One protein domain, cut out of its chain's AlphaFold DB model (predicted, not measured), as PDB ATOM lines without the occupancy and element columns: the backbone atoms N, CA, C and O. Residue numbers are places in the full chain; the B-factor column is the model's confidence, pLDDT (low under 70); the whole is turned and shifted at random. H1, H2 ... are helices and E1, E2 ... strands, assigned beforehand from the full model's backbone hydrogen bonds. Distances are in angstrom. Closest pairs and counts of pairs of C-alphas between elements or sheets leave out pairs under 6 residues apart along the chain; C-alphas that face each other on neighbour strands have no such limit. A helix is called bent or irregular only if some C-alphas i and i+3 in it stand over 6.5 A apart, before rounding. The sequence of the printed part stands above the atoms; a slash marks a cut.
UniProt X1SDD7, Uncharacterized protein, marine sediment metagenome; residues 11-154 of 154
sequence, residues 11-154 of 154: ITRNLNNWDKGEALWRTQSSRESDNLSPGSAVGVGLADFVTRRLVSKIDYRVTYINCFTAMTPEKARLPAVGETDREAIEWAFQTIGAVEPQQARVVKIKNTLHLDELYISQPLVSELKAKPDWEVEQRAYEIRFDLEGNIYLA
ATOM      1  N   ILE A  11     114.095 164.580 140.368       66.88
ATOM      2  CA  ILE A  11     113.491 164.271 141.664       66.88
ATOM      3  C   ILE A  11     113.524 162.770 141.886       66.88
ATOM      4  O   ILE A  11     113.172 162.031 140.971       66.88
ATOM      5  N   THR A  12     113.896 162.352 143.094       57.81
ATOM      6  CA  THR A  12     113.922 160.964 143.568       57.81
ATOM      7  C   THR A  12     112.871 160.724 144.671       57.81
ATOM      8  O   THR A  12     113.012 161.256 145.769       57.81
ATOM      9  N   ARG A  13     111.803 159.938 144.424       64.81
ATOM     10  CA  ARG A  13     110.865 159.434 145.467       64.81
ATOM     11  C   ARG A  13     109.914 158.335 144.962       64.81
ATOM     12  O   ARG A  13     109.457 158.392 143.836       64.81
ATOM     13  N   ASN A  14     109.481 157.408 145.824       52.03
ATOM     14  CA  ASN A  14     108.430 156.421 145.514       52.03
ATOM     15  C   ASN A  14     107.049 157.092 145.280       52.03
ATOM     16  O   ASN A  14     106.469 157.656 146.211       52.03
ATOM     17  N   LEU A  15     106.528 157.021 144.044       53.59
ATOM     18  CA  LEU A  15     105.299 157.695 143.582       53.59
ATOM     19  C   LEU A  15     104.046 156.805 143.513       53.59
ATOM     20  O   LEU A  15     103.131 157.095 142.742       53.59
ATOM     21  N   ASN A  16     103.940 155.755 144.330       44.72
ATOM     22  CA  ASN A  16     102.774 154.856 144.298       44.72
ATOM     23  C   ASN A  16     101.399 155.537 144.548       44.72
ATOM     24  O   ASN A  16     100.381 154.885 144.338       44.72
ATOM     25  N   ASN A  17     101.345 156.825 144.929       36.66
ATOM     26  CA  ASN A  17     100.122 157.570 145.284       36.66
ATOM     27  C   ASN A  17      99.944 158.929 144.554       36.66
ATOM     28  O   ASN A  17      99.442 159.880 145.150       36.66
ATOM     29  N   TRP A  18     100.375 159.084 143.296       41.84
ATOM     30  CA  TRP A  18     100.222 160.370 142.589       41.84
ATOM     31  C   TRP A  18      98.818 160.570 141.979       41.84
ATOM     32  O   TRP A  18      98.362 159.748 141.182       41.84
ATOM     33  N   ASP A  19      98.157 161.682 142.325       31.08
ATOM     34  CA  ASP A  19      96.872 162.100 141.749       31.08
ATOM     35  C   ASP A  19      97.055 162.727 140.357       31.08
ATOM     36  O   ASP A  19      97.912 163.580 140.120       31.08
ATOM     37  N   LYS A  20      96.221 162.282 139.411       31.25
ATOM     38  CA  LYS A  20      96.245 162.684 137.997       31.25
ATOM     39  C   LYS A  20      95.761 164.130 137.846       31.25
ATOM     40  O   LYS A  20      94.555 164.357 137.814       31.25
ATOM     41  N   GLY A  21      96.674 165.092 137.720       24.55
ATOM     42  CA  GLY A  21      96.279 166.502 137.582       24.55
ATOM     43  C   GLY A  21      97.197 167.422 136.779       24.55
ATOM     44  O   GLY A  21      96.855 168.588 136.615       24.55
ATOM     45  N   GLU A  22      98.337 166.962 136.257       27.52
ATOM     46  CA  GLU A  22      99.315 167.854 135.615       27.52
ATOM     47  C   GLU A  22      99.819 167.271 134.298       27.52
ATOM     48  O   GLU A  22      99.945 166.052 134.176       27.52
ATOM     49  N   ALA A  23     100.062 168.142 133.310       28.27
ATOM     50  CA  ALA A  23     100.455 167.790 131.947       28.27
ATOM     51  C   ALA A  23     101.712 166.903 131.946       28.27
ATOM     52  O   ALA A  23     102.854 167.365 132.001       28.27
ATOM     53  N   LEU A  24     101.477 165.594 131.927       35.56
ATOM     54  CA  LEU A  24     102.505 164.576 131.968       35.56
ATOM     55  C   LEU A  24     102.918 164.280 130.527       35.56
ATOM     56  O   LEU A  24     102.182 163.628 129.785       35.56
ATOM     57  N   TRP A  25     104.109 164.723 130.123       38.41
ATOM     58  CA  TRP A  25     104.679 164.301 128.848       38.41
ATOM     59  C   TRP A  25     105.138 162.845 128.968       38.41
ATOM     60  O   TRP A  25     106.255 162.522 129.394       38.41
ATOM     61  N   ARG A  26     104.234 161.931 128.613       38.75
ATOM     62  CA  ARG A  26     104.472 160.491 128.635       38.75
ATOM     63  C   ARG A  26     105.166 160.082 127.338       38.75
ATOM     64  O   ARG A  26     104.541 159.582 126.410       38.75
ATOM     65  N   THR A  27     106.489 160.225 127.288       36.25
ATOM     66  CA  THR A  27     107.269 159.419 126.336       36.25
ATOM     67  C   THR A  27     107.199 157.975 126.815       36.25
ATOM     68  O   THR A  27     108.012 157.552 127.632       36.25
ATOM     69  N   GLN A  28     106.211 157.201 126.351       39.03
ATOM     70  CA  GLN A  28     106.330 155.748 126.410       39.03
ATOM     71  C   GLN A  28     107.483 155.374 125.474       39.03
ATOM     72  O   GLN A  28     107.328 155.173 124.274       39.03
ATOM     73  N   SER A  29     108.696 155.370 126.023       33.88
ATOM     74  CA  SER A  29     109.814 154.692 125.400       33.88
ATOM     75  C   SER A  29     109.470 153.211 125.414       33.88
ATOM     76  O   SER A  29     109.205 152.630 126.461       33.88
ATOM     77  N   SER A  30     109.458 152.628 124.227       32.69
ATOM     78  CA  SER A  30     109.125 151.251 123.850       32.69
ATOM     79  C   SER A  30     109.818 150.092 124.591       32.69
ATOM     80  O   SER A  30     109.893 148.995 124.048       32.69
ATOM     81  N   ARG A  31     110.436 150.324 125.747       32.47
ATOM     82  CA  ARG A  31     111.219 149.308 126.448       32.47
ATOM     83  C   ARG A  31     110.508 148.629 127.601       32.47
ATOM     84  O   ARG A  31     111.035 147.630 128.047       32.47
ATOM     85  N   GLU A  32     109.370 149.116 128.085       41.38
ATOM     86  CA  GLU A  32     108.947 148.688 129.418       41.38
ATOM     87  C   GLU A  32     107.483 148.304 129.512       41.38
ATOM     88  O   GLU A  32     106.578 149.094 129.772       41.38
ATOM     89  N   SER A  33     107.294 147.007 129.321       38.94
ATOM     90  CA  SER A  33     106.233 146.220 129.922       38.94
ATOM     91  C   SER A  33     106.860 144.878 130.309       38.94
ATOM     92  O   SER A  33     106.463 143.827 129.835       38.94
ATOM     93  N   ASP A  34     107.888 144.900 131.160       37.12
ATOM     94  CA  ASP A  34     108.623 143.676 131.526       37.12
ATOM     95  C   ASP A  34     107.792 142.693 132.383       37.12
ATOM     96  O   ASP A  34     108.206 141.561 132.593       37.12
ATOM     97  N   ASN A  35     106.568 143.073 132.780       41.62
ATOM     98  CA  ASN A  35     105.558 142.169 133.359       41.62
ATOM     99  C   ASN A  35     104.287 142.002 132.498       41.62
ATOM    100  O   ASN A  35     103.350 141.315 132.899       41.62
ATOM    101  N   LEU A  36     104.230 142.625 131.319       48.91
ATOM    102  CA  LEU A  36     103.110 142.562 130.379       48.91
ATOM    103  C   LEU A  36     103.706 142.359 128.989       48.91
ATOM    104  O   LEU A  36     104.124 143.325 128.378       48.91
ATOM    105  N   SER A  37     103.757 141.109 128.527       51.78
ATOM    106  CA  SER A  37     104.068 140.662 127.157       51.78
ATOM    107  C   SER A  37     104.766 141.694 126.242       51.78
ATOM    108  O   SER A  37     104.116 142.662 125.836       51.78
ATOM    109  N   PRO A  38     106.034 141.477 125.835       61.94
ATOM    110  CA  PRO A  38     106.772 142.394 124.962       61.94
ATOM    111  C   PRO A  38     105.916 142.954 123.816       61.94
ATOM    112  O   PRO A  38     105.269 142.199 123.096       61.94
ATOM    113  N   GLY A  39     105.886 144.282 123.670       65.19
ATOM    114  CA  GLY A  39     105.066 144.968 122.661       65.19
ATOM    115  C   GLY A  39     103.650 145.349 123.112       65.19
ATOM    116  O   GLY A  39     102.945 146.027 122.364       65.19
ATOM    117  N   SER A  40     103.216 144.984 124.324       76.69
ATOM    118  CA  SER A  40     101.946 145.466 124.877       76.69
ATOM    119  C   SER A  40     102.000 146.971 125.164       76.69
ATOM    120  O   SER A  40     102.872 147.441 125.888       76.69
ATOM    121  N   ALA A  41     101.045 147.729 124.626       84.31
ATOM    122  CA  ALA A  41     100.943 149.180 124.808       84.31
ATOM    123  C   ALA A  41      99.646 149.572 125.536       84.31
ATOM    124  O   ALA A  41      98.937 150.501 125.147       84.31
ATOM    125  N   VAL A  42      99.296 148.841 126.600       83.56
ATOM    126  CA  VAL A  42      98.092 149.131 127.393       83.56
ATOM    127  C   VAL A  42      98.171 150.548 127.967       83.56
ATOM    128  O   VAL A  42      99.108 150.919 128.674       83.56
ATOM    129  N   GLY A  43      97.146 151.348 127.682       83.56
ATOM    130  CA  GLY A  43      97.051 152.730 128.144       83.56
ATOM    131  C   GLY A  43      97.684 153.746 127.199       83.56
ATOM    132  O   GLY A  43      97.728 154.919 127.563       83.56
ATOM    133  N   VAL A  44      98.135 153.337 126.006       86.00
ATOM    134  CA  VAL A  44      98.563 154.266 124.946       86.00
ATOM    135  C   VAL A  44      97.441 155.235 124.570       86.00
ATOM    136  O   VAL A  44      97.695 156.420 124.396       86.00
ATOM    137  N   GLY A  45      96.187 154.771 124.577       85.94
ATOM    138  CA  GLY A  45      95.014 155.592 124.262       85.94
ATOM    139  C   GLY A  45      94.659 156.656 125.303       85.94
ATOM    140  O   GLY A  45      93.696 157.387 125.103       85.94
ATOM    141  N   LEU A  46      95.403 156.734 126.412       86.12
ATOM    142  CA  LEU A  46      95.259 157.787 127.421       86.12
ATOM    143  C   LEU A  46      96.213 158.968 127.194       86.12
ATOM    144  O   LEU A  46      96.167 159.926 127.958       86.12
ATOM    145  N   ALA A  47      97.112 158.877 126.212       85.56
ATOM    146  CA  ALA A  47      97.950 159.995 125.805       85.56
ATOM    147  C   ALA A  47      97.224 160.863 124.768       85.56
ATOM    148  O   ALA A  47      96.445 160.348 123.968       85.56
ATOM    149  N   ASP A  48      97.538 162.157 124.746       87.31
ATOM    150  CA  ASP A  48      97.068 163.075 123.700       87.31
ATOM    151  C   ASP A  48      97.878 162.906 122.405       87.31
ATOM    152  O   ASP A  48      97.332 162.869 121.300       87.31
ATOM    153  N   PHE A  49      99.194 162.731 122.562       90.25
ATOM    154  CA  PHE A  49     100.157 162.584 121.477       90.25
ATOM    155  C   PHE A  49     101.074 161.390 121.721       90.25
ATOM    156  O   PHE A  49     101.478 161.103 122.850       90.25
ATOM    157  N   VAL A  50     101.440 160.712 120.641       91.00
ATOM    158  CA  VAL A  50     102.414 159.617 120.624       91.00
ATOM    159  C   VAL A  50     103.394 159.808 119.475       91.00
ATOM    160  O   VAL A  50     103.205 160.665 118.616       91.00
ATOM    161  N   THR A  51     104.450 158.999 119.439       90.62
ATOM    162  CA  THR A  51     105.486 159.093 118.404       90.62
ATOM    163  C   THR A  51     105.439 157.897 117.465       90.62
ATOM    164  O   THR A  51     105.094 156.781 117.872       90.62
ATOM    165  N   ARG A  52     105.842 158.095 116.205       90.94
ATOM    166  CA  ARG A  52     105.944 157.032 115.194       90.94
ATOM    167  C   ARG A  52     106.782 155.858 115.691       90.94
ATOM    168  O   ARG A  52     106.408 154.700 115.506       90.94
ATOM    169  N   ARG A  53     107.870 156.162 116.405       87.56
ATOM    170  CA  ARG A  53     108.760 155.186 117.043       87.56
ATOM    171  C   ARG A  53     108.042 154.298 118.063       87.56
ATOM    172  O   ARG A  53     108.288 153.095 118.062       87.56
ATOM    173  N   LEU A  54     107.163 154.849 118.906       86.06
ATOM    174  CA  LEU A  54     106.339 154.049 119.820       86.06
ATOM    175  C   LEU A  54     105.360 153.176 119.033       86.06
ATOM    176  O   LEU A  54     105.346 151.963 119.215       86.06
ATOM    177  N   VAL A  55     104.596 153.793 118.128       88.94
ATOM    178  CA  VAL A  55     103.548 153.131 117.333       88.94
ATOM    179  C   VAL A  55     104.097 151.941 116.545       88.94
ATOM    180  O   VAL A  55     103.487 150.877 116.542       88.94
ATOM    181  N   SER A  56     105.288 152.077 115.953       87.62
ATOM    182  CA  SER A  56     105.952 151.009 115.188       87.62
ATOM    183  C   SER A  56     106.308 149.756 116.000       87.62
ATOM    184  O   SER A  56     106.623 148.721 115.421       87.62
ATOM    185  N   LYS A  57     106.272 149.842 117.334       86.00
ATOM    186  CA  LYS A  57     106.652 148.761 118.252       86.00
ATOM    187  C   LYS A  57     105.462 148.161 118.999       86.00
ATOM    188  O   LYS A  57     105.662 147.273 119.823       86.00
ATOM    189  N   ILE A  58     104.248 148.647 118.739       84.88
ATOM    190  CA  ILE A  58     103.033 148.138 119.373       84.88
ATOM    191  C   ILE A  58     102.659 146.791 118.745       84.88
ATOM    192  O   ILE A  58     102.402 146.704 117.545       84.88
ATOM    193  N   ASP A  59     102.529 145.758 119.576       89.25
ATOM    194  CA  ASP A  59     101.745 144.575 119.236       89.25
ATOM    195  C   ASP A  59     100.269 144.886 119.507       89.25
ATOM    196  O   ASP A  59      99.774 144.850 120.642       89.25
ATOM    197  N   TYR A  60      99.549 145.225 118.440       90.88
ATOM    198  CA  TYR A  60      98.133 145.568 118.526       90.88
ATOM    199  C   TYR A  60      97.271 144.393 118.973       90.88
ATOM    200  O   TYR A  60      96.292 144.601 119.685       90.88
ATOM    201  N   ARG A  61      97.627 143.157 118.612       93.06
ATOM    202  CA  ARG A  61      96.846 141.981 119.000       93.06
ATOM    203  C   ARG A  61      96.926 141.777 120.507       93.06
ATOM    204  O   ARG A  61      95.888 141.648 121.154       93.06
ATOM    205  N   VAL A  62      98.134 141.796 121.064       90.44
ATOM    206  CA  VAL A  62      98.362 141.694 122.513       90.44
ATOM    207  C   VAL A  62      97.706 142.865 123.240       90.44
ATOM    208  O   VAL A  62      97.021 142.667 124.241       90.44
ATOM    209  N   THR A  63      97.856 144.084 122.717       85.81
ATOM    210  CA  THR A  63      97.250 145.287 123.306       85.81
ATOM    211  C   THR A  63      95.723 145.198 123.334       85.81
ATOM    212  O   THR A  63      95.120 145.476 124.368       85.81
ATOM    213  N   TYR A  64      95.083 144.758 122.246       94.50
ATOM    214  CA  TYR A  64      93.628 144.597 122.181       94.50
ATOM    215  C   TYR A  64      93.123 143.507 123.112       94.50
ATOM    216  O   TYR A  64      92.169 143.754 123.843       94.50
ATOM    217  N   ILE A  65      93.777 142.344 123.147       92.31
ATOM    218  CA  ILE A  65      93.410 141.270 124.079       92.31
ATOM    219  C   ILE A  65      93.458 141.795 125.517       92.31
ATOM    220  O   ILE A  65      92.458 141.718 126.226       92.31
ATOM    221  N   ASN A  66      94.571 142.416 125.917       85.56
ATOM    222  CA  ASN A  66      94.743 142.914 127.281       85.56
ATOM    223  C   ASN A  66      93.704 143.988 127.642       85.56
ATOM    224  O   ASN A  66      93.106 143.931 128.716       85.56
ATOM    225  N   CYS A  67      93.445 144.945 126.747       88.56
ATOM    226  CA  CYS A  67      92.459 145.999 126.989       88.56
ATOM    227  C   CYS A  67      91.015 145.470 127.005       88.56
ATOM    228  O   CYS A  67      90.219 145.913 127.832       88.56
ATOM    229  N   PHE A  68      90.660 144.525 126.129       93.31
ATOM    230  CA  PHE A  68      89.300 143.980 126.047       93.31
ATOM    231  C   PHE A  68      88.990 143.061 127.226       93.31
ATOM    232  O   PHE A  68      87.924 143.189 127.823       93.31
ATOM    233  N   THR A  69      89.933 142.203 127.626       91.69
ATOM    234  CA  THR A  69      89.799 141.379 128.835       91.69
ATOM    235  C   THR A  69      89.671 142.244 130.089       91.69
ATOM    236  O   THR A  69      88.898 141.915 130.983       91.69
ATOM    237  N   ALA A  70      90.364 143.384 130.138       90.69
ATOM    238  CA  ALA A  70      90.250 144.352 131.226       90.69
ATOM    239  C   ALA A  70      89.042 145.305 131.102       90.69
ATOM    240  O   ALA A  70      88.950 146.244 131.889       90.69
ATOM    241  N   MET A  71      88.151 145.121 130.117       94.81
ATOM    242  CA  MET A  71      86.989 145.987 129.848       94.81
ATOM    243  C   MET A  71      87.339 147.483 129.702       94.81
ATOM    244  O   MET A  71      86.555 148.350 130.070       94.81
ATOM    245  N   THR A  72      88.523 147.792 129.162       87.94
ATOM    246  CA  THR A  72      89.030 149.167 128.981       87.94
ATOM    247  C   THR A  72      89.470 149.423 127.532       87.94
ATOM    248  O   THR A  72      90.646 149.690 127.264       87.94
ATOM    249  N   PRO A  73      88.558 149.306 126.544       91.44
ATOM    250  CA  PRO A  73      88.890 149.458 125.124       91.44
ATOM    251  C   PRO A  73      89.452 150.845 124.771       91.44
ATOM    252  O   PRO A  73      90.236 150.977 123.832       91.44
ATOM    253  N   GLU A  74      89.114 151.885 125.535       91.19
ATOM    254  CA  GLU A  74      89.650 153.238 125.376       91.19
ATOM    255  C   GLU A  74      91.174 153.297 125.527       91.19
ATOM    256  O   GLU A  74      91.823 154.095 124.854       91.19
ATOM    257  N   LYS A  75      91.770 152.400 126.322       86.81
ATOM    258  CA  LYS A  75      93.222 152.331 126.538       86.81
ATOM    259  C   LYS A  75      94.004 151.826 125.327       86.81
ATOM    260  O   LYS A  75      95.226 151.964 125.318       86.81
ATOM    261  N   ALA A  76      93.324 151.253 124.334       89.81
ATOM    262  CA  ALA A  76      93.918 150.770 123.091       89.81
ATOM    263  C   ALA A  76      93.754 151.738 121.905       89.81
ATOM    264  O   ALA A  76      94.202 151.422 120.803       89.81
ATOM    265  N   ARG A  77      93.097 152.894 122.094       90.94
ATOM    266  CA  ARG A  77      92.952 153.906 121.035       90.94
ATOM    267  C   ARG A  77      94.320 154.418 120.589       90.94
ATOM    268  O   ARG A  77      95.238 154.490 121.398       90.94
ATOM    269  N   LEU A  78      94.437 154.794 119.316       92.94
ATOM    270  CA  LEU A  78      95.636 155.429 118.773       92.94
ATOM    271  C   LEU A  78      95.491 156.961 118.856       92.94
ATOM    272  O   LEU A  78      94.597 157.493 118.195       92.94
ATOM    273  N   PRO A  79      96.329 157.664 119.642       92.56
ATOM    274  CA  PRO A  79      96.338 159.128 119.685       92.56
ATOM    275  C   PRO A  79      96.949 159.756 118.428       92.56
ATOM    276  O   PRO A  79      97.395 159.051 117.520       92.56
ATOM    277  N   ALA A  80      97.019 161.090 118.391       92.50
ATOM    278  CA  ALA A  80      97.726 161.801 117.332       92.50
ATOM    279  C   ALA A  80      99.209 161.389 117.312       92.50
ATOM    280  O   ALA A  80      99.874 161.372 118.349       92.50
ATOM    281  N   VAL A  81      99.720 161.030 116.133       94.44
ATOM    282  CA  VAL A  81     101.068 160.469 115.990       94.44
ATOM    283  C   VAL A  81     101.988 161.491 115.337       94.44
ATOM    284  O   VAL A  81     101.825 161.771 114.152       94.44
ATOM    285  N   GLY A  82     102.948 162.013 116.096       91.19
ATOM    286  CA  GLY A  82     104.060 162.786 115.548       91.19
ATOM    287  C   GLY A  82     105.138 161.861 114.984       91.19
ATOM    288  O   GLY A  82     105.417 160.792 115.538       91.19
ATOM    289  N   GLU A  83     105.769 162.260 113.891       94.56
ATOM    290  CA  GLU A  83     106.856 161.533 113.240       94.56
ATOM    291  C   GLU A  83     108.116 161.480 114.113       94.56
ATOM    292  O   GLU A  83     108.825 160.474 114.111       94.56
ATOM    293  N   THR A  84     108.349 162.505 114.938       90.38
ATOM    294  CA  THR A  84     109.501 162.595 115.853       90.38
ATOM    295  C   THR A  84     109.078 162.982 117.271       90.38
ATOM    296  O   THR A  84     107.974 163.492 117.481       90.38
ATOM    297  N   ASP A  85     109.962 162.779 118.260       88.56
ATOM    298  CA  ASP A  85     109.710 163.263 119.626       88.56
ATOM    299  C   ASP A  85     109.562 164.799 119.623       88.56
ATOM    300  O   ASP A  85     108.705 165.334 120.321       88.56
ATOM    301  N   ARG A  86     110.355 165.507 118.803       89.62
ATOM    302  CA  ARG A  86     110.265 166.965 118.622       89.62
ATOM    303  C   ARG A  86     108.877 167.406 118.168       89.62
ATOM    304  O   ARG A  86     108.297 168.276 118.806       89.62
ATOM    305  N   GLU A  87     108.360 166.824 117.091       90.69
ATOM    306  CA  GLU A  87     107.061 167.216 116.530       90.69
ATOM    307  C   GLU A  87     105.924 166.958 117.523       90.69
ATOM    308  O   GLU A  87     105.102 167.836 117.776       90.69
ATOM    309  N   ALA A  88     105.917 165.780 118.151       88.56
ATOM    310  CA  ALA A  88     104.883 165.426 119.114       88.56
ATOM    311  C   ALA A  88     104.898 166.364 120.341       88.56
ATOM    312  O   ALA A  88     103.843 166.733 120.860       88.56
ATOM    313  N   ILE A  89     106.085 166.804 120.776       87.50
ATOM    314  CA  ILE A  89     106.233 167.824 121.819       87.50
ATOM    315  C   ILE A  89     105.736 169.185 121.326       87.50
ATOM    316  O   ILE A  89     104.989 169.849 122.037       87.50
ATOM    317  N   GLU A  90     106.123 169.620 120.127       87.94
ATOM    318  CA  GLU A  90     105.678 170.899 119.562       87.94
ATOM    319  C   GLU A  90     104.149 170.987 119.481       87.94
ATOM    320  O   GLU A  90     103.590 172.023 119.842       87.94
ATOM    321  N   TRP A  91     103.466 169.905 119.101       89.25
ATOM    322  CA  TRP A  91     102.003 169.832 119.144       89.25
ATOM    323  C   TRP A  91     101.452 169.921 120.565       89.25
ATOM    324  O   TRP A  91     100.520 170.686 120.798       89.25
ATOM    325  N   ALA A  92     102.058 169.231 121.534       86.94
ATOM    326  CA  ALA A  92     101.655 169.356 122.934       86.94
ATOM    327  C   ALA A  92     101.760 170.808 123.433       86.94
ATOM    328  O   ALA A  92     100.862 171.307 124.107       86.94
ATOM    329  N   PHE A  93     102.809 171.539 123.046       84.56
ATOM    330  CA  PHE A  93     102.949 172.959 123.383       84.56
ATOM    331  C   PHE A  93     101.910 173.858 122.709       84.56
ATOM    332  O   PHE A  93     101.575 174.910 123.247       84.56
ATOM    333  N   GLN A  94     101.366 173.455 121.564       87.19
ATOM    334  CA  GLN A  94     100.279 174.186 120.913       87.19
ATOM    335  C   GLN A  94      98.933 173.990 121.626       87.19
ATOM    336  O   GLN A  94      98.037 174.815 121.456       87.19
ATOM    337  N   THR A  95      98.779 172.944 122.448       86.00
ATOM    338  CA  THR A  95      97.514 172.637 123.138       86.00
ATOM    339  C   THR A  95      97.428 173.136 124.578       86.00
ATOM    340  O   THR A  95      96.336 173.147 125.137       86.00
ATOM    341  N   ILE A  96      98.531 173.575 125.197       81.75
ATOM    342  CA  ILE A  96      98.538 174.040 126.603       81.75
ATOM    343  C   ILE A  96      98.026 175.481 126.801       81.75
ATOM    344  O   ILE A  96      97.986 175.970 127.929       81.75
ATOM    345  N   GLY A  97      97.616 176.163 125.728       81.38
ATOM    346  CA  GLY A  97      97.110 177.539 125.767       81.38
ATOM    347  C   GLY A  97      98.210 178.605 125.708       81.38
ATOM    348  O   GLY A  97      99.339 178.334 125.307       81.38
ATOM    349  N   ALA A  98      97.871 179.846 126.079       79.06
ATOM    350  CA  ALA A  98      98.768 181.007 126.018       79.06
ATOM    351  C   ALA A  98      99.785 181.023 127.178       79.06
ATOM    352  O   ALA A  98      99.788 181.924 128.016       79.06
ATOM    353  N   VAL A  99     100.627 179.993 127.239       79.94
ATOM    354  CA  VAL A  99     101.737 179.874 128.184       79.94
ATOM    355  C   VAL A  99     103.036 179.954 127.398       79.94
ATOM    356  O   VAL A  99     103.261 179.170 126.476       79.94
ATOM    357  N   GLU A 100     103.905 180.893 127.770       78.25
ATOM    358  CA  GLU A 100     105.252 180.947 127.206       78.25
ATOM    359  C   GLU A 100     105.970 179.611 127.462       78.25
ATOM    360  O   GLU A 100     105.931 179.121 128.596       78.25
ATOM    361  N   PRO A 101     106.657 179.008 126.474       74.75
ATOM    362  CA  PRO A 101     107.253 177.680 126.627       74.75
ATOM    363  C   PRO A 101     108.159 177.523 127.860       74.75
ATOM    364  O   PRO A 101     108.214 176.448 128.452       74.75
ATOM    365  N   GLN A 102     108.836 178.592 128.289       76.75
ATOM    366  CA  GLN A 102     109.710 178.599 129.471       76.75
ATOM    367  C   GLN A 102     108.943 178.541 130.803       76.75
ATOM    368  O   GLN A 102     109.524 178.180 131.824       76.75
ATOM    369  N   GLN A 103     107.658 178.897 130.799       80.62
ATOM    370  CA  GLN A 103     106.768 178.865 131.962       80.62
ATOM    371  C   GLN A 103     105.902 177.600 132.006       80.62
ATOM    372  O   GLN A 103     105.152 177.394 132.960       80.62
ATOM    373  N   ALA A 104     106.005 176.729 131.000       83.44
ATOM    374  CA  ALA A 104     105.256 175.488 130.986       83.44
ATOM    375  C   ALA A 104     105.699 174.549 132.116       83.44
ATOM    376  O   ALA A 104     106.890 174.336 132.369       83.44
ATOM    377  N   ARG A 105     104.711 173.948 132.777       84.88
ATOM    378  CA  ARG A 105     104.897 172.904 133.788       84.88
ATOM    379  C   ARG A 105     105.009 171.571 133.056       84.88
ATOM    380  O   ARG A 105     104.030 171.097 132.491       84.88
ATOM    381  N   VAL A 106     106.213 171.011 133.014       83.62
ATOM    382  CA  VAL A 106     106.530 169.797 132.257       83.62
ATOM    383  C   VAL A 106     107.110 168.774 133.208       83.62
ATOM    384  O   VAL A 106     108.046 169.076 133.945       83.62
ATOM    385  N   VAL A 107     106.596 167.552 133.138       84.00
ATOM    386  CA  VAL A 107     107.197 166.385 133.781       84.00
ATOM    387  C   VAL A 107     107.558 165.378 132.700       84.00
ATOM    388  O   VAL A 107     106.715 165.003 131.884       84.00
ATOM    389  N   LYS A 108     108.807 164.919 132.708       83.50
ATOM    390  CA  LYS A 108     109.282 163.805 131.899       83.50
ATOM    391  C   LYS A 108     109.612 162.628 132.808       83.50
ATOM    392  O   LYS A 108     110.447 162.728 133.702       83.50
ATOM    393  N   ILE A 109     109.022 161.484 132.488       77.81
ATOM    394  CA  ILE A 109     109.356 160.198 133.106       77.81
ATOM    395  C   ILE A 109     110.191 159.366 132.133       77.81
ATOM    396  O   ILE A 109     110.146 159.581 130.913       77.81
ATOM    397  N   LYS A 110     110.994 158.436 132.649       72.06
ATOM    398  CA  LYS A 110     111.732 157.487 131.801       72.06
ATOM    399  C   LYS A 110     110.781 156.437 131.224       72.06
ATOM    400  O   LYS A 110     110.843 156.129 130.035       72.06
ATOM    401  N   ASN A 111     109.914 155.919 132.083       69.12
ATOM    402  CA  ASN A 111     108.978 154.833 131.830       69.12
ATOM    403  C   ASN A 111     108.012 154.737 133.029       69.12
ATOM    404  O   ASN A 111     108.117 155.495 133.990       69.12
ATOM    405  N   THR A 112     107.059 153.812 132.973       65.38
ATOM    406  CA  THR A 112     106.030 153.657 134.010       65.38
ATOM    407  C   THR A 112     106.405 152.687 135.126       65.38
ATOM    408  O   THR A 112     105.642 152.583 136.080       65.38
ATOM    409  N   LEU A 113     107.521 151.960 135.004       65.50
ATOM    410  CA  LEU A 113     108.015 151.041 136.041       65.50
ATOM    411  C   LEU A 113     108.937 151.752 137.043       65.50
ATOM    412  O   LEU A 113     108.987 151.376 138.208       65.50
ATOM    413  N   HIS A 114     109.612 152.804 136.594       67.75
ATOM    414  CA  HIS A 114     110.566 153.622 137.332       67.75
ATOM    415  C   HIS A 114     110.007 155.039 137.481       67.75
ATOM    416  O   HIS A 114     110.457 155.994 136.846       67.75
ATOM    417  N   LEU A 115     108.946 155.146 138.286       72.81
ATOM    418  CA  LEU A 115     108.378 156.428 138.717       72.81
ATOM    419  C   LEU A 115     109.098 156.992 139.945       72.81
ATOM    420  O   LEU A 115     108.699 158.019 140.472       72.81
ATOM    421  N   ASP A 116     110.142 156.322 140.414       74.44
ATOM    422  CA  ASP A 116     111.019 156.815 141.459       74.44
ATOM    423  C   ASP A 116     111.822 158.041 141.023       74.44
ATOM    424  O   ASP A 116     112.239 158.815 141.878       74.44
ATOM    425  N   GLU A 117     111.989 158.250 139.713       76.81
ATOM    426  CA  GLU A 117     112.783 159.342 139.165       76.81
ATOM    427  C   GLU A 117     112.052 160.125 138.078       76.81
ATOM    428  O   GLU A 117     111.669 159.590 137.032       76.81
ATOM    429  N   LEU A 118     111.923 161.434 138.293       83.25
ATOM    430  CA  LEU A 118     111.282 162.345 137.351       83.25
ATOM    431  C   LEU A 118     112.196 163.504 136.991       83.25
ATOM    432  O   LEU A 118     112.985 163.979 137.803       83.25
ATOM    433  N   TYR A 119     112.004 164.012 135.785       84.62
ATOM    434  CA  TYR A 119     112.581 165.257 135.313       84.62
ATOM    435  C   TYR A 119     111.479 166.309 135.254       84.62
ATOM    436  O   TYR A 119     110.429 166.053 134.664       84.62
ATOM    437  N   ILE A 120     111.692 167.478 135.847       84.69
ATOM    438  CA  ILE A 120     110.653 168.513 135.977       84.69
ATOM    439  C   ILE A 120     111.102 169.826 135.353       84.69
ATOM    440  O   ILE A 120     112.281 170.122 135.392       84.69
ATOM    441  N   SER A 121     110.220 170.657 134.804       84.56
ATOM    442  CA  SER A 121     110.608 171.997 134.339       84.56
ATOM    443  C   SER A 121     110.890 172.968 135.492       84.56
ATOM    444  O   SER A 121     110.462 172.767 136.630       84.56
ATOM    445  N   GLN A 122     111.604 174.059 135.195       83.12
ATOM    446  CA  GLN A 122     111.981 175.071 136.189       83.12
ATOM    447  C   GLN A 122     110.802 175.620 137.028       83.12
ATOM    448  O   GLN A 122     110.978 175.742 138.244       83.12
ATOM    449  N   PRO A 123     109.608 175.903 136.462       83.81
ATOM    450  CA  PRO A 123     108.454 176.362 137.243       83.81
ATOM    451  C   PRO A 123     108.019 175.414 138.372       83.81
ATOM    452  O   PRO A 123     107.459 175.870 139.365       83.81
ATOM    453  N   LEU A 124     108.296 174.110 138.255       83.19
ATOM    454  CA  LEU A 124     107.919 173.105 139.257       83.19
ATOM    455  C   LEU A 124     108.930 172.980 140.408       83.19
ATOM    456  O   LEU A 124     108.616 172.405 141.446       83.19
ATOM    457  N   VAL A 125     110.143 173.526 140.262       84.31
ATOM    458  CA  VAL A 125     111.237 173.323 141.227       84.31
ATOM    459  C   VAL A 125     110.894 173.897 142.598       84.31
ATOM    460  O   VAL A 125     111.041 173.204 143.602       84.31
ATOM    461  N   SER A 126     110.452 175.155 142.656       82.00
ATOM    462  CA  SER A 126     110.150 175.825 143.928       82.00
ATOM    463  C   SER A 126     108.957 175.187 144.638       82.00
ATOM    464  O   SER A 126     108.980 175.038 145.856       82.00
ATOM    465  N   GLU A 127     107.940 174.773 143.875       82.81
ATOM    466  CA  GLU A 127     106.750 174.109 144.410       82.81
ATOM    467  C   GLU A 127     107.100 172.755 145.036       82.81
ATOM    468  O   GLU A 127     106.678 172.457 146.153       82.81
ATOM    469  N   LEU A 128     107.895 171.939 144.338       84.19
ATOM    470  CA  LEU A 128     108.235 170.602 144.814       84.19
ATOM    471  C   LEU A 128     109.276 170.644 145.935       84.19
ATOM    472  O   LEU A 128     109.125 169.904 146.896       84.19
ATOM    473  N   LYS A 129     110.235 171.579 145.923       83.94
ATOM    474  CA  LYS A 129     111.164 171.777 147.056       83.94
ATOM    475  C   LYS A 129     110.466 172.102 148.378       83.94
ATOM    476  O   LYS A 129     111.012 171.809 149.435       83.94
ATOM    477  N   ALA A 130     109.296 172.739 148.331       84.94
ATOM    478  CA  ALA A 130     108.533 173.077 149.527       84.94
ATOM    479  C   ALA A 130     107.754 171.881 150.103       84.94
ATOM    480  O   ALA A 130     107.285 171.946 151.240       84.94
ATOM    481  N   LYS A 131     107.591 170.794 149.338       83.44
ATOM    482  CA  LYS A 131     106.875 169.604 149.793       83.44
ATOM    483  C   LYS A 131     107.862 168.680 150.519       83.44
ATOM    484  O   LYS A 131     108.847 168.271 149.911       83.44
ATOM    485  N   PRO A 132     107.584 168.279 151.775       79.19
ATOM    486  CA  PRO A 132     108.491 167.437 152.569       79.19
ATOM    487  C   PRO A 132     108.728 166.069 151.925       79.19
ATOM    488  O   PRO A 132     109.692 165.378 152.238       79.19
ATOM    489  N   ASP A 133     107.835 165.696 151.011       80.12
ATOM    490  CA  ASP A 133     107.892 164.432 150.325       80.12
ATOM    491  C   ASP A 133     108.805 164.412 149.087       80.12
ATOM    492  O   ASP A 133     109.015 163.362 148.487       80.12
ATOM    493  N   TRP A 134     109.365 165.538 148.671       79.25
ATOM    494  CA  TRP A 134     110.062 165.622 147.394       79.25
ATOM    495  C   TRP A 134     111.524 165.984 147.609       79.25
ATOM    496  O   TRP A 134     111.846 167.019 148.187       79.25
ATOM    497  N   GLU A 135     112.418 165.139 147.106       84.69
ATOM    498  CA  GLU A 135     113.841 165.446 147.034       84.69
ATOM    499  C   GLU A 135     114.155 165.975 145.639       84.69
ATOM    500  O   GLU A 135     113.988 165.268 144.652       84.69
ATOM    501  N   VAL A 136     114.574 167.236 145.546       84.81
ATOM    502  CA  VAL A 136     114.885 167.887 144.271       84.81
ATOM    503  C   VAL A 136     116.396 168.070 144.168       84.81
ATOM    504  O   VAL A 136     116.974 168.853 144.927       84.81
ATOM    505  N   GLU A 137     117.032 167.387 143.215       82.81
ATOM    506  CA  GLU A 137     118.454 167.572 142.910       82.81
ATOM    507  C   GLU A 137     118.724 169.037 142.508       82.81
ATOM    508  O   GLU A 137     117.824 169.754 142.089       82.81
ATOM    509  N   GLN A 138     119.959 169.533 142.630       72.38
ATOM    510  CA  GLN A 138     120.313 170.885 142.149       72.38
ATOM    511  C   GLN A 138     120.913 170.887 140.736       72.38
ATOM    512  O   GLN A 138     121.490 171.883 140.298       72.38
ATOM    513  N   ARG A 139     120.812 169.761 140.025       80.19
ATOM    514  CA  ARG A 139     121.359 169.598 138.682       80.19
ATOM    515  C   ARG A 139     120.288 169.875 137.633       80.19
ATOM    516  O   ARG A 139     119.304 169.147 137.544       80.19
ATOM    517  N   ALA A 140     120.528 170.893 136.813       80.06
ATOM    518  CA  ALA A 140     119.718 171.182 135.636       80.06
ATOM    519  C   ALA A 140     120.166 170.327 134.441       80.06
ATOM    520  O   ALA A 140     121.357 170.042 134.301       80.06
ATOM    521  N   TYR A 141     119.213 169.960 133.582       83.00
ATOM    522  CA  TYR A 141     119.456 169.206 132.354       83.00
ATOM    523  C   TYR A 141     118.838 169.943 131.166       83.00
ATOM    524  O   TYR A 141     117.749 170.501 131.249       83.00
ATOM    525  N   GLU A 142     119.488 169.950 130.014       81.88
ATOM    526  CA  GLU A 142     118.875 170.560 128.832       81.88
ATOM    527  C   GLU A 142     118.145 169.496 128.011       81.88
ATOM    528  O   GLU A 142     118.741 168.471 127.671       81.88
ATOM    529  N   ILE A 143     116.877 169.730 127.634       79.56
ATOM    530  CA  ILE A 143     116.291 168.927 126.558       79.56
ATOM    531  C   ILE A 143     116.985 169.299 125.262       79.56
ATOM    532  O   ILE A 143     116.903 170.438 124.796       79.56
ATOM    533  N   ARG A 144     117.559 168.290 124.623       86.38
ATOM    534  CA  ARG A 144     118.045 168.382 123.259       86.38
ATOM    535  C   ARG A 144     117.392 167.320 122.397       86.38
ATOM    536  O   ARG A 144     116.804 166.353 122.876       86.38
ATOM    537  N   PHE A 145     117.500 167.547 121.100       86.19
ATOM    538  CA  PHE A 145     117.045 166.614 120.091       86.19
ATOM    539  C   PHE A 145     118.230 166.213 119.230       86.19
ATOM    540  O   PHE A 145     119.075 167.057 118.913       86.19
ATOM    541  N   ASP A 146     118.311 164.935 118.890       89.12
ATOM    542  CA  ASP A 146     119.294 164.445 117.931       89.12
ATOM    543  C   ASP A 146     118.895 164.818 116.488       89.12
ATOM    544  O   ASP A 146     117.914 165.534 116.251       89.12
ATOM    545  N   LEU A 147     119.685 164.359 115.515       93.06
ATOM    546  CA  LEU A 147     119.431 164.605 114.091       93.06
ATOM    547  C   LEU A 147     118.144 163.937 113.583       93.06
ATOM    548  O   LEU A 147     117.596 164.373 112.575       93.06
ATOM    549  N   GLU A 148     117.651 162.916 114.282       88.12
ATOM    550  CA  GLU A 148     116.402 162.212 113.979       88.12
ATOM    551  C   GLU A 148     115.197 162.842 114.699       88.12
ATOM    552  O   GLU A 148     114.061 162.408 114.524       88.12
ATOM    553  N   GLY A 149     115.419 163.880 115.511       85.75
ATOM    554  CA  GLY A 149     114.373 164.530 116.291       85.75
ATOM    555  C   GLY A 149     113.944 163.743 117.532       85.75
ATOM    556  O   GLY A 149     112.882 164.045 118.081       85.75
ATOM    557  N   ASN A 150     114.737 162.769 117.996       85.75
ATOM    558  CA  ASN A 150     114.499 162.078 119.263       85.75
ATOM    559  C   ASN A 150     115.041 162.889 120.440       85.75
ATOM    560  O   ASN A 150     116.076 163.550 120.342       85.75
ATOM    561  N   ILE A 151     114.354 162.804 121.576       85.25
ATOM    562  CA  ILE A 151     114.704 163.550 122.782       85.25
ATOM    563  C   ILE A 151     115.850 162.890 123.564       85.25
ATOM    564  O   ILE A 151     115.815 161.690 123.848       85.25
ATOM    565  N   TYR A 152     116.817 163.690 124.012       83.00
ATOM    566  CA  TYR A 152     117.804 163.310 125.026       83.00
ATOM    567  C   TYR A 152     118.057 164.458 126.013       83.00
ATOM    568  O   TYR A 152     117.693 165.607 125.761       83.00
ATOM    569  N   LEU A 153     118.644 164.125 127.164       79.81
ATOM    570  CA  LEU A 153     119.009 165.087 128.203       79.81
ATOM    571  C   LEU A 153     120.526 165.278 128.202       79.81
ATOM    572  O   LEU A 153     121.254 164.281 128.205       79.81
ATOM    573  N   ALA A 154     120.972 166.533 128.167       74.00
ATOM    574  CA  ALA A 154     122.379 166.938 128.214       74.00
ATOM    575  C   ALA A 154     122.745 167.546 129.573       74.00
ATOM    576  O   ALA A 154     121.884 168.253 130.148       74.00
TER     577      ALA A 154
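What this domain is: This is residues 11 to 154 of the 154 residues of an uncharacterized protein of marine sediment metagenome (UniProt X1SDD7). Two small lobes stand next to each other with no shared sheet: in one, the parallel strand pair E1 E2 has H4 packed on it and H2 and H3 at the far end; in the other, the hairpin E3 E4 runs on into H5. A second hairpin, E5 E6, meets the first lobe at the beginning of H4, and the unnamed stretch 11 to 48 passes from the second lobe to the first. The 144 printed residues hold five named helices and six named strands, in the order E1 H1 H2 H3 E2 H4 E3 E4 H5 E5 E6, with E3 E4 and E5 E6 antiparallel. The class is mixed, helices and strands, with under half of the residues in named elements. The whole is compact, with a radius of gyration of the C-alphas of 16.0 A and spans of 44 by 34 by 27 A.

How they stand to each other: Residues 11 to 48 hold no named element, but residues 24 to 25 pair, parallel, with residues 107 to 108 of E3, residues 107 to 109. E1, residues 49 to 51, and E2, residues 80 to 82, are parallel neighbours at 40 degrees, with N 50 and O 80 2.9 A apart. Between them come H1, residues 52 to 55, H2, residues 60 to 69, and H3, residues 73 to 76, a strand-helix-strand unit, two parallel neighbour strands with helices between. H2 and H3 touch, closest at the C-alphas of Cys 67 and Pro 73, 5.3 A. The closest C-alphas of E2 and H4, residues 85 to 95, are those of Gly 82 and Ala 88, 4.5 A. E3 forms a hairpin with E4, residues 117 to 121, at 153 degrees, with N 108 and O 119 2.8 A apart. E5, residues 141 to 145, and E6, residues 151 to 153, form a hairpin, with N 144 and O 152 2.9 A apart. The closest C-alphas of H4 and E6 are those of Asp 85 and Ile 151, 5.9 A. E4 and E5 are only just apart, at 8.5 A. Every O i to N i+4 pair is within hydrogen-bond range in H2 and H4, and 2 of 4 are in H5, residues 122 to 129; H1 and H3 are too short for such a pair.

Where its parts are: E1 begins at C-alpha 49, (100.157, 162.584, 121.477). H2 is 13.9 A long, H4 15.8 A, E4 13.7 A, H5 11.4 A and E5 12.8 A. H5 is irregular, but only just: C-alphas 123 and 126 are 6.9 A apart. E6 ends at C-alpha 153, (119.009, 165.087, 128.203).

The domain as a whole: The C-alphas farthest apart, those of Arg 61 and Ala 130, are 45.1 A apart. The printed part has no cut; the links H4 to E3 and H5 to E5 are long. The mean pLDDT of the printed part is 76.3, and residues 11 to 39 and 111 to 114 are under 70.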